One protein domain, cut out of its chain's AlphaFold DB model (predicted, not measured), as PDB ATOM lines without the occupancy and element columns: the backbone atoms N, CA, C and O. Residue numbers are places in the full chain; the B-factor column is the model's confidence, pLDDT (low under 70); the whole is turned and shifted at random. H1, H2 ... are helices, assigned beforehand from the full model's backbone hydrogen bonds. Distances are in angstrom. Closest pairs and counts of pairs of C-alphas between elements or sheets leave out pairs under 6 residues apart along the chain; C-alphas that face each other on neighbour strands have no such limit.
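What this domain is: This is residues 116 to 180 of the 303 residues of the protein "Putative transposase" of Acinetobacter lwoffii (UniProt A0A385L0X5). The chain winds in two stacked turns: short helices H1, H3 and H5 make a row along one side, and H2 and H4 stand side by side along another, with loops between. The 65 printed residues hold five named helices, H1 to H5, and no named strand; the class is all helix, though only 29 residues are in named elements. The whole is compact and rounded, with radius of gyration of the C-alphas 10.6 A and spans of 25 by 24 by 20 A.

Where its parts are: Find C-alpha 116 at (47.592, 0.029, 17.925), where H1, residues 116 to 119, begins and runs 5.2 A. Next come H2, residues 128 to 133, 8.7 A; H3, 140 to 144, 5.9 A; H4, 153 to 158, 8.4 A; and H5, 168 to 175, 10.6 A, ending at C-alpha 175 (29.748, 8.162, 28.058).

How they stand to each other: H1 touches H3, closest at the C-alphas of Ser 119 and Leu 143, 5.1 A. H3 touches H5, closest at those of Ser 144 and Gly 170, 4.3 A. H2 and H4 are close but not clearly touching, closest at the C-alphas of Ile 128 and Leu 155, 6.6 A, and run the same way at a shallow tilt of 17 degrees. In H2, H3, H4 and H5 every O i to N i+4 pair is within hydrogen-bond range; H1 is too short for one.

The domain as a whole: The C-alphas of Lys 137 and Phe 180 are farthest apart, 28.3 A. The printed part has no cut, and its four links are short. Look for pLDDT under 70 at residues 166 to 180.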
ATOM      1  N   SER A 116      48.688   0.750  17.270       97.19
ATOM      2  CA  SER A 116      47.592   0.029  17.925       97.19
ATOM      3  C   SER A 116      47.852  -0.186  19.426       97.19
ATOM      4  O   SER A 116      46.946  -0.032  20.243       97.19
ATOM      5  N   ASN A 117      49.099  -0.456  19.828       97.75
ATOM      6  CA  ASN A 117      49.473  -0.560  21.240       97.75
ATOM      7  C   ASN A 117      49.570   0.805  21.931       97.75
ATOM      8  O   ASN A 117      49.162   0.901  23.086       97.75
ATOM      9  N   LEU A 118      50.056   1.842  21.242       98.19
ATOM     10  CA  LEU A 118      50.045   3.204  21.780       98.19
ATOM     11  C   LEU A 118      48.610   3.689  22.040       98.19
ATOM     12  O   LEU A 118      48.343   4.264  23.087       98.19
ATOM     13  N   SER A 119      47.674   3.398  21.131       97.44
ATOM     14  CA  SER A 119      46.273   3.849  21.208       97.44
ATOM     15  C   SER A 119      45.562   3.405  22.491       97.44
ATOM     16  O   SER A 119      44.734   4.138  23.024       97.44
ATOM     17  N   LYS A 120      45.910   2.228  23.022       93.44
ATOM     18  CA  LYS A 120      45.357   1.694  24.280       93.44
ATOM     19  C   LYS A 120      46.201   2.006  25.520       93.44
ATOM     20  O   LYS A 120      45.834   1.593  26.616       93.44
ATOM     21  N   ASN A 121      47.362   2.640  25.364       96.56
ATOM     22  CA  ASN A 121      48.284   2.854  26.472       96.56
ATOM     23  C   ASN A 121      47.840   4.091  27.289       96.56
ATOM     24  O   ASN A 121      47.729   5.195  26.745       96.56
ATOM     25  N   PRO A 122      47.536   3.921  28.590       94.31
ATOM     26  CA  PRO A 122      47.024   5.003  29.424       94.31
ATOM     27  C   PRO A 122      48.100   6.022  29.826       94.31
ATOM     28  O   PRO A 122      47.758   7.131  30.218       94.31
ATOM     29  N   SER A 123      49.386   5.669  29.718       97.38
ATOM     30  CA  SER A 123      50.506   6.492  30.190       97.38
ATOM     31  C   SER A 123      51.035   7.493  29.159       97.38
ATOM     32  O   SER A 123      52.001   8.197  29.447       97.38
ATOM     33  N   LEU A 124      50.458   7.553  27.954       98.19
ATOM     34  CA  LEU A 124      50.856   8.567  26.976       98.19
ATOM     35  C   LEU A 124      50.458   9.971  27.462       98.19
ATOM     36  O   LEU A 124      49.451  10.120  28.157       98.19
ATOM     37  N   PRO A 125      51.186  11.022  27.039       97.75
ATOM     38  CA  PRO A 125      50.838  12.414  27.305       97.75
ATOM     39  C   PRO A 125      49.671  12.851  26.407       97.75
ATOM     40  O   PRO A 125      49.830  13.672  25.503       97.75
ATOM     41  N   TRP A 126      48.498  12.247  26.605       97.12
ATOM     42  CA  TRP A 126      47.338  12.470  25.757       97.12
ATOM     43  C   TRP A 126      46.906  13.941  25.759       97.12
ATOM     44  O   TRP A 126      46.599  14.529  26.793       97.12
ATOM     45  N   SER A 127      46.832  14.518  24.563       96.00
ATOM     46  CA  SER A 127      46.304  15.854  24.293       96.00
ATOM     47  C   SER A 127      45.523  15.837  22.979       96.00
ATOM     48  O   SER A 127      45.690  14.934  22.154       96.00
ATOM     49  N   ILE A 128      44.656  16.828  22.764       93.50
ATOM     50  CA  ILE A 128      43.923  16.943  21.493       93.50
ATOM     51  C   ILE A 128      44.912  17.179  20.342       93.50
ATOM     52  O   ILE A 128      44.708  16.682  19.235       93.50
ATOM     53  N   GLU A 129      45.995  17.909  20.603       97.25
ATOM     54  CA  GLU A 129      47.072  18.197  19.662       97.25
ATOM     55  C   GLU A 129      47.801  16.921  19.239       97.25
ATOM     56  O   GLU A 129      47.972  16.706  18.042       97.25
ATOM     57  N   LEU A 130      48.146  16.045  20.192       98.06
ATOM     58  CA  LEU A 130      48.799  14.764  19.912       98.06
ATOM     59  C   LEU A 130      47.890  13.833  19.096       98.06
ATOM     60  O   LEU A 130      48.337  13.187  18.147       98.06
ATOM     61  N   ILE A 131      46.596  13.784  19.435       98.00
ATOM     62  CA  ILE A 131      45.615  13.004  18.669       98.00
ATOM     63  C   ILE A 131      45.542  13.524  17.230       98.00
ATOM     64  O   ILE A 131      45.567  12.736  16.287       98.00
ATOM     65  N   LYS A 132      45.512  14.850  17.064       97.44
ATOM     66  CA  LYS A 132      45.439  15.504  15.757       97.44
ATOM     67  C   LYS A 132      46.696  15.305  14.911       97.44
ATOM     68  O   LYS A 132      46.572  15.070  13.714       97.44
ATOM     69  N   GLU A 133      47.886  15.414  15.498       97.94
ATOM     70  CA  GLU A 133      49.159  15.262  14.773       97.94
ATOM     71  C   GLU A 133      49.266  13.883  14.104       97.94
ATOM     72  O   GLU A 133      49.732  13.776  12.969       97.94
ATOM     73  N   TYR A 134      48.740  12.846  14.762       98.00
ATOM     74  CA  TYR A 134      48.843  11.455  14.316       98.00
ATOM     75  C   TYR A 134      47.498  10.786  14.016       98.00
ATOM     76  O   TYR A 134      47.373   9.564  14.089       98.00
ATOM     77  N   GLU A 135      46.491  11.567  13.623       96.75
ATOM     78  CA  GLU A 135      45.106  11.100  13.437       96.75
ATOM     79  C   GLU A 135      44.959   9.882  12.509       96.75
ATOM     80  O   GLU A 135      44.092   9.034  12.711       96.75
ATOM     81  N   HIS A 136      45.831   9.769  11.506       97.31
ATOM     82  CA  HIS A 136      45.823   8.695  10.513       97.31
ATOM     83  C   HIS A 136      46.586   7.441  10.963       97.31
ATOM     84  O   HIS A 136      46.536   6.419  10.283       97.31
ATOM     85  N   LYS A 137      47.329   7.526  12.071       98.19
ATOM     86  CA  LYS A 137      48.109   6.414  12.620       98.19
ATOM     87  C   LYS A 137      47.414   5.744  13.789       98.19
ATOM     88  O   LYS A 137      47.616   4.551  14.004       98.19
ATOM     89  N   TRP A 138      46.624   6.505  14.540       97.94
ATOM     90  CA  TRP A 138      45.893   5.968  15.670       97.94
ATOM     91  C   TRP A 138      44.932   4.857  15.258       97.94
ATOM     92  O   TRP A 138      44.235   4.926  14.246       97.94
ATOM     93  N   ASP A 139      44.884   3.834  16.100       96.81
ATOM     94  CA  ASP A 139      43.883   2.789  16.035       96.81
ATOM     95  C   ASP A 139      42.638   3.305  16.758       96.81
ATOM     96  O   ASP A 139      42.561   3.312  17.988       96.81
ATOM     97  N   TRP A 140      41.681   3.808  15.979       93.62
ATOM     98  CA  TRP A 140      40.469   4.434  16.500       93.62
ATOM     99  C   TRP A 140      39.582   3.469  17.278       93.62
ATOM    100  O   TRP A 140      38.912   3.905  18.215       93.62
ATOM    101  N   TYR A 141      39.638   2.170  16.968       90.12
ATOM    102  CA  TYR A 141      38.990   1.155  17.788       90.12
ATOM    103  C   TYR A 141      39.564   1.219  19.205       90.12
ATOM    104  O   TYR A 141      38.819   1.452  20.148       90.12
ATOM    105  N   HIS A 142      40.892   1.146  19.352       90.94
ATOM    106  CA  HIS A 142      41.577   1.238  20.648       90.94
ATOM    107  C   HIS A 142      41.451   2.589  21.356       90.94
ATOM    108  O   HIS A 142      41.283   2.622  22.577       90.94
ATOM    109  N   LEU A 143      41.497   3.700  20.617       91.94
ATOM    110  CA  LEU A 143      41.273   5.023  21.199       91.94
ATOM    111  C   LEU A 143      39.870   5.146  21.796       91.94
ATOM    112  O   LEU A 143      39.717   5.740  22.860       91.94
ATOM    113  N   SER A 144      38.860   4.564  21.141       87.44
ATOM    114  CA  SER A 144      37.465   4.691  21.570       87.44
ATOM    115  C   SER A 144      37.257   4.227  23.004       87.44
ATOM    116  O   SER A 144      36.433   4.810  23.691       87.44
ATOM    117  N   TRP A 145      38.017   3.238  23.486       80.38
ATOM    118  CA  TRP A 145      37.925   2.710  24.853       80.38
ATOM    119  C   TRP A 145      39.034   3.173  25.804       80.38
ATOM    120  O   TRP A 145      39.098   2.728  26.956       80.38
ATOM    121  N   ASN A 146      39.902   4.086  25.372       86.62
ATOM    122  CA  ASN A 146      40.955   4.607  26.228       86.62
ATOM    123  C   ASN A 146      40.402   5.710  27.150       86.62
ATOM    124  O   ASN A 146      40.156   6.848  26.753       86.62
ATOM    125  N   ARG A 147      40.225   5.374  28.430       82.50
ATOM    126  CA  ARG A 147      39.723   6.305  29.460       82.50
ATOM    127  C   ARG A 147      40.686   7.451  29.784       82.50
ATOM    128  O   ARG A 147      40.277   8.404  30.433       82.50
ATOM    129  N   SER A 148      41.936   7.362  29.332       88.38
ATOM    130  CA  SER A 148      42.977   8.366  29.588       88.38
ATOM    131  C   SER A 148      43.009   9.470  28.528       88.38
ATOM    132  O   SER A 148      43.800  10.401  28.649       88.38
ATOM    133  N   LEU A 149      42.172   9.382  27.483       90.25
ATOM    134  CA  LEU A 149      42.061  10.456  26.500       90.25
ATOM    135  C   LEU A 149      41.447  11.720  27.121       90.25
ATOM    136  O   LEU A 149      40.600  11.624  28.013       90.25
ATOM    137  N   PRO A 150      41.791  12.912  26.598       89.31
ATOM    138  CA  PRO A 150      41.172  14.181  26.967       89.31
ATOM    139  C   PRO A 150      39.780  14.301  26.327       89.31
ATOM    140  O   PRO A 150      39.535  15.140  25.451       89.31
ATOM    141  N   TRP A 151      38.872  13.414  26.733       81.56
ATOM    142  CA  TRP A 151      37.501  13.376  26.246       81.56
ATOM    143  C   TRP A 151      36.839  14.744  26.410       81.56
ATOM    144  O   TRP A 151      36.811  15.340  27.485       81.56
ATOM    145  N   SER A 152      36.323  15.260  25.301       76.50
ATOM    146  CA  SER A 152      35.636  16.544  25.229       76.50
ATOM    147  C   SER A 152      34.698  16.537  24.031       76.50
ATOM    148  O   SER A 152      34.929  15.817  23.058       76.50
ATOM    149  N   VAL A 153      33.670  17.390  24.052       73.06
ATOM    150  CA  VAL A 153      32.772  17.560  22.898       73.06
ATOM    151  C   VAL A 153      33.575  17.904  21.641       73.06
ATOM    152  O   VAL A 153      33.322  17.344  20.584       73.06
ATOM    153  N   THR A 154      34.588  18.766  21.751       82.00
ATOM    154  CA  THR A 154      35.452  19.138  20.623       82.00
ATOM    155  C   THR A 154      36.182  17.939  20.024       82.00
ATOM    156  O   THR A 154      36.210  17.802  18.801       82.00
ATOM    157  N   LEU A 155      36.761  17.075  20.864       87.19
ATOM    158  CA  LEU A 155      37.451  15.870  20.408       87.19
ATOM    159  C   LEU A 155      36.470  14.895  19.744       87.19
ATOM    160  O   LEU A 155      36.747  14.385  18.658       87.19
ATOM    161  N   ILE A 156      35.310  14.680  20.368       82.94
ATOM    162  CA  ILE A 156      34.326  13.726  19.861       82.94
ATOM    163  C   ILE A 156      33.742  14.195  18.526       82.94
ATOM    164  O   ILE A 156      33.737  13.436  17.564       82.94
ATOM    165  N   GLU A 157      33.317  15.456  18.435       81.62
ATOM    166  CA  GLU A 157      32.739  16.043  17.219       81.62
ATOM    167  C   GLU A 157      33.714  16.039  16.042       81.62
ATOM    168  O   GLU A 157      33.316  15.761  14.912       81.62
ATOM    169  N   ARG A 158      34.996  16.332  16.298       88.56
ATOM    170  CA  ARG A 158      36.025  16.344  15.252       88.56
ATOM    171  C   ARG A 158      36.183  14.974  14.594       88.56
ATOM    172  O   ARG A 158      36.360  14.919  13.382       88.56
ATOM    173  N   TYR A 159      36.101  13.906  15.382       91.50
ATOM    174  CA  TYR A 159      36.369  12.532  14.949       91.50
ATOM    175  C   TYR A 159      35.138  11.627  15.031       91.50
ATOM    176  O   TYR A 159      35.243  10.412  15.170       91.50
ATOM    177  N   LYS A 160      33.946  12.218  14.926       85.62
ATOM    178  CA  LYS A 160      32.652  11.547  15.123       85.62
ATOM    179  C   LYS A 160      32.422  10.315  14.244       85.62
ATOM    180  O   LYS A 160      31.548   9.511  14.552       85.62
ATOM    181  N   ASP A 161      33.123  10.210  13.122       88.06
ATOM    182  CA  ASP A 161      32.988   9.109  12.165       88.06
ATOM    183  C   ASP A 161      34.103   8.063  12.324       88.06
ATOM    184  O   ASP A 161      34.033   7.001  11.715       88.06
ATOM    185  N   ASN A 162      35.098   8.342  13.169       91.19
ATOM    186  CA  ASN A 162      36.186   7.429  13.486       91.19
ATOM    187  C   ASN A 162      35.926   6.627  14.764       91.19
ATOM    188  O   ASN A 162      36.411   5.505  14.875       91.19
ATOM    189  N   TRP A 163      35.213   7.205  15.736       87.44
ATOM    190  CA  TRP A 163      34.915   6.519  16.992       87.44
ATOM    191  C   TRP A 163      34.096   5.250  16.761       87.44
ATOM    192  O   TRP A 163      33.165   5.233  15.956       87.44
ATOM    193  N   ASP A 164      34.430   4.208  17.515       83.31
ATOM    194  CA  ASP A 164      33.603   3.020  17.650       83.31
ATOM    195  C   ASP A 164      32.479   3.313  18.652       83.31
ATOM    196  O   ASP A 164      32.694   3.389  19.866       83.31
ATOM    197  N   TRP A 165      31.280   3.522  18.107       74.06
ATOM    198  CA  TRP A 165      30.059   3.812  18.858       74.06
ATOM    199  C   TRP A 165      29.328   2.552  19.336       74.06
ATOM    200  O   TRP A 165      28.496   2.644  20.242       74.06
ATOM    201  N   ASP A 166      29.641   1.398  18.740       66.62
ATOM    202  CA  ASP A 166      28.879   0.159  18.888       66.62
ATOM    203  C   ASP A 166      29.523  -0.795  19.896       66.62
ATOM    204  O   ASP A 166      28.810  -1.453  20.656       66.62
ATOM    205  N   HIS A 167      30.859  -0.864  19.977       61.06
ATOM    206  CA  HIS A 167      31.494  -1.711  20.987       61.06
ATOM    207  C   HIS A 167      31.301  -1.165  22.398       61.06
ATOM    208  O   HIS A 167      31.661  -0.028  22.720       61.06
ATOM    209  N   ASN A 168      30.875  -2.070  23.280       56.53
ATOM    210  CA  ASN A 168      30.619  -1.843  24.701       56.53
ATOM    211  C   ASN A 168      31.683  -0.963  25.389       56.53
ATOM    212  O   ASN A 168      31.332   0.004  26.054       56.53
ATOM    213  N   TYR A 169      32.982  -1.191  25.178       51.31
ATOM    214  CA  TYR A 169      34.035  -0.403  25.838       51.31
ATOM    215  C   TYR A 169      34.242   1.012  25.277       51.31
ATOM    216  O   TYR A 169      34.595   1.910  26.047       51.31
ATOM    217  N   GLY A 170      34.030   1.223  23.972       51.47
ATOM    218  CA  GLY A 170      34.159   2.545  23.348       51.47
ATOM    219  C   GLY A 170      33.028   3.470  23.776       51.47
ATOM    220  O   GLY A 170      33.223   4.590  24.250       51.47
ATOM    221  N   ARG A 171      31.835   2.879  23.776       55.84
ATOM    222  CA  ARG A 171      30.625   3.400  24.390       55.84
ATOM    223  C   ARG A 171      30.865   3.802  25.854       55.84
ATOM    224  O   ARG A 171      30.591   4.938  26.228       55.84
ATOM    225  N   PHE A 172      31.478   2.947  26.676       55.59
ATOM    226  CA  PHE A 172      31.794   3.317  28.059       55.59
ATOM    227  C   PHE A 172      32.752   4.498  28.167       55.59
ATOM    228  O   PHE A 172      32.435   5.436  28.887       55.59
ATOM    229  N   ALA A 173      33.905   4.513  27.502       56.03
ATOM    230  CA  ALA A 173      34.858   5.611  27.705       56.03
ATOM    231  C   ALA A 173      34.305   6.976  27.244       56.03
ATOM    232  O   ALA A 173      34.558   7.981  27.908       56.03
ATOM    233  N   ILE A 174      33.484   6.998  26.186       62.09
ATOM    234  CA  ILE A 174      32.822   8.217  25.702       62.09
ATOM    235  C   ILE A 174      31.730   8.694  26.672       62.09
ATOM    236  O   ILE A 174      31.627   9.895  26.902       62.09
ATOM    237  N   PHE A 175      30.925   7.793  27.250       56.00
ATOM    238  CA  PHE A 175      29.748   8.162  28.058       56.00
ATOM    239  C   PHE A 175      29.951   8.115  29.587       56.00
ATOM    240  O   PHE A 175      29.155   8.705  30.311       56.00
ATOM    241  N   SER A 176      30.998   7.454  30.096       51.84
ATOM    242  CA  SER A 176      31.295   7.318  31.542       51.84
ATOM    243  C   SER A 176      32.237   8.389  32.094       51.84
ATOM    244  O   SER A 176      32.644   8.317  33.251       51.84
ATOM    245  N   ASN A 177      32.612   9.383  31.286       55.19
ATOM    246  CA  ASN A 177      33.458  10.465  31.765       55.19
ATOM    247  C   ASN A 177      32.664  11.337  32.761       55.19
ATOM    248  O   ASN A 177      31.629  11.896  32.414       55.19
ATOM    249  N   GLU A 178      33.135  11.461  34.004       49.69
ATOM    250  CA  GLU A 178      32.442  12.177  35.094       49.69
ATOM    251  C   GLU A 178      32.164  13.671  34.785       49.69
ATOM    252  O   GLU A 178      31.385  14.327  35.473       49.69
ATOM    253  N   PHE A 179      32.747  14.219  33.712       51.62
ATOM    254  CA  PHE A 179      32.602  15.607  33.270       51.62
ATOM    255  C   PHE A 179      31.427  15.857  32.303       51.62
ATOM    256  O   PHE A 179      31.549  16.676  31.388       51.62
ATOM    257  N   PHE A 180      30.259  15.230  32.496       56.12
ATOM    258  CA  PHE A 180      29.114  15.376  31.575       56.12
ATOM    259  C   PHE A 180      27.977  16.345  32.020       56.12
ATOM    260  O   PHE A 180      26.841  15.916  32.207       56.12
TER     261      PHE A 180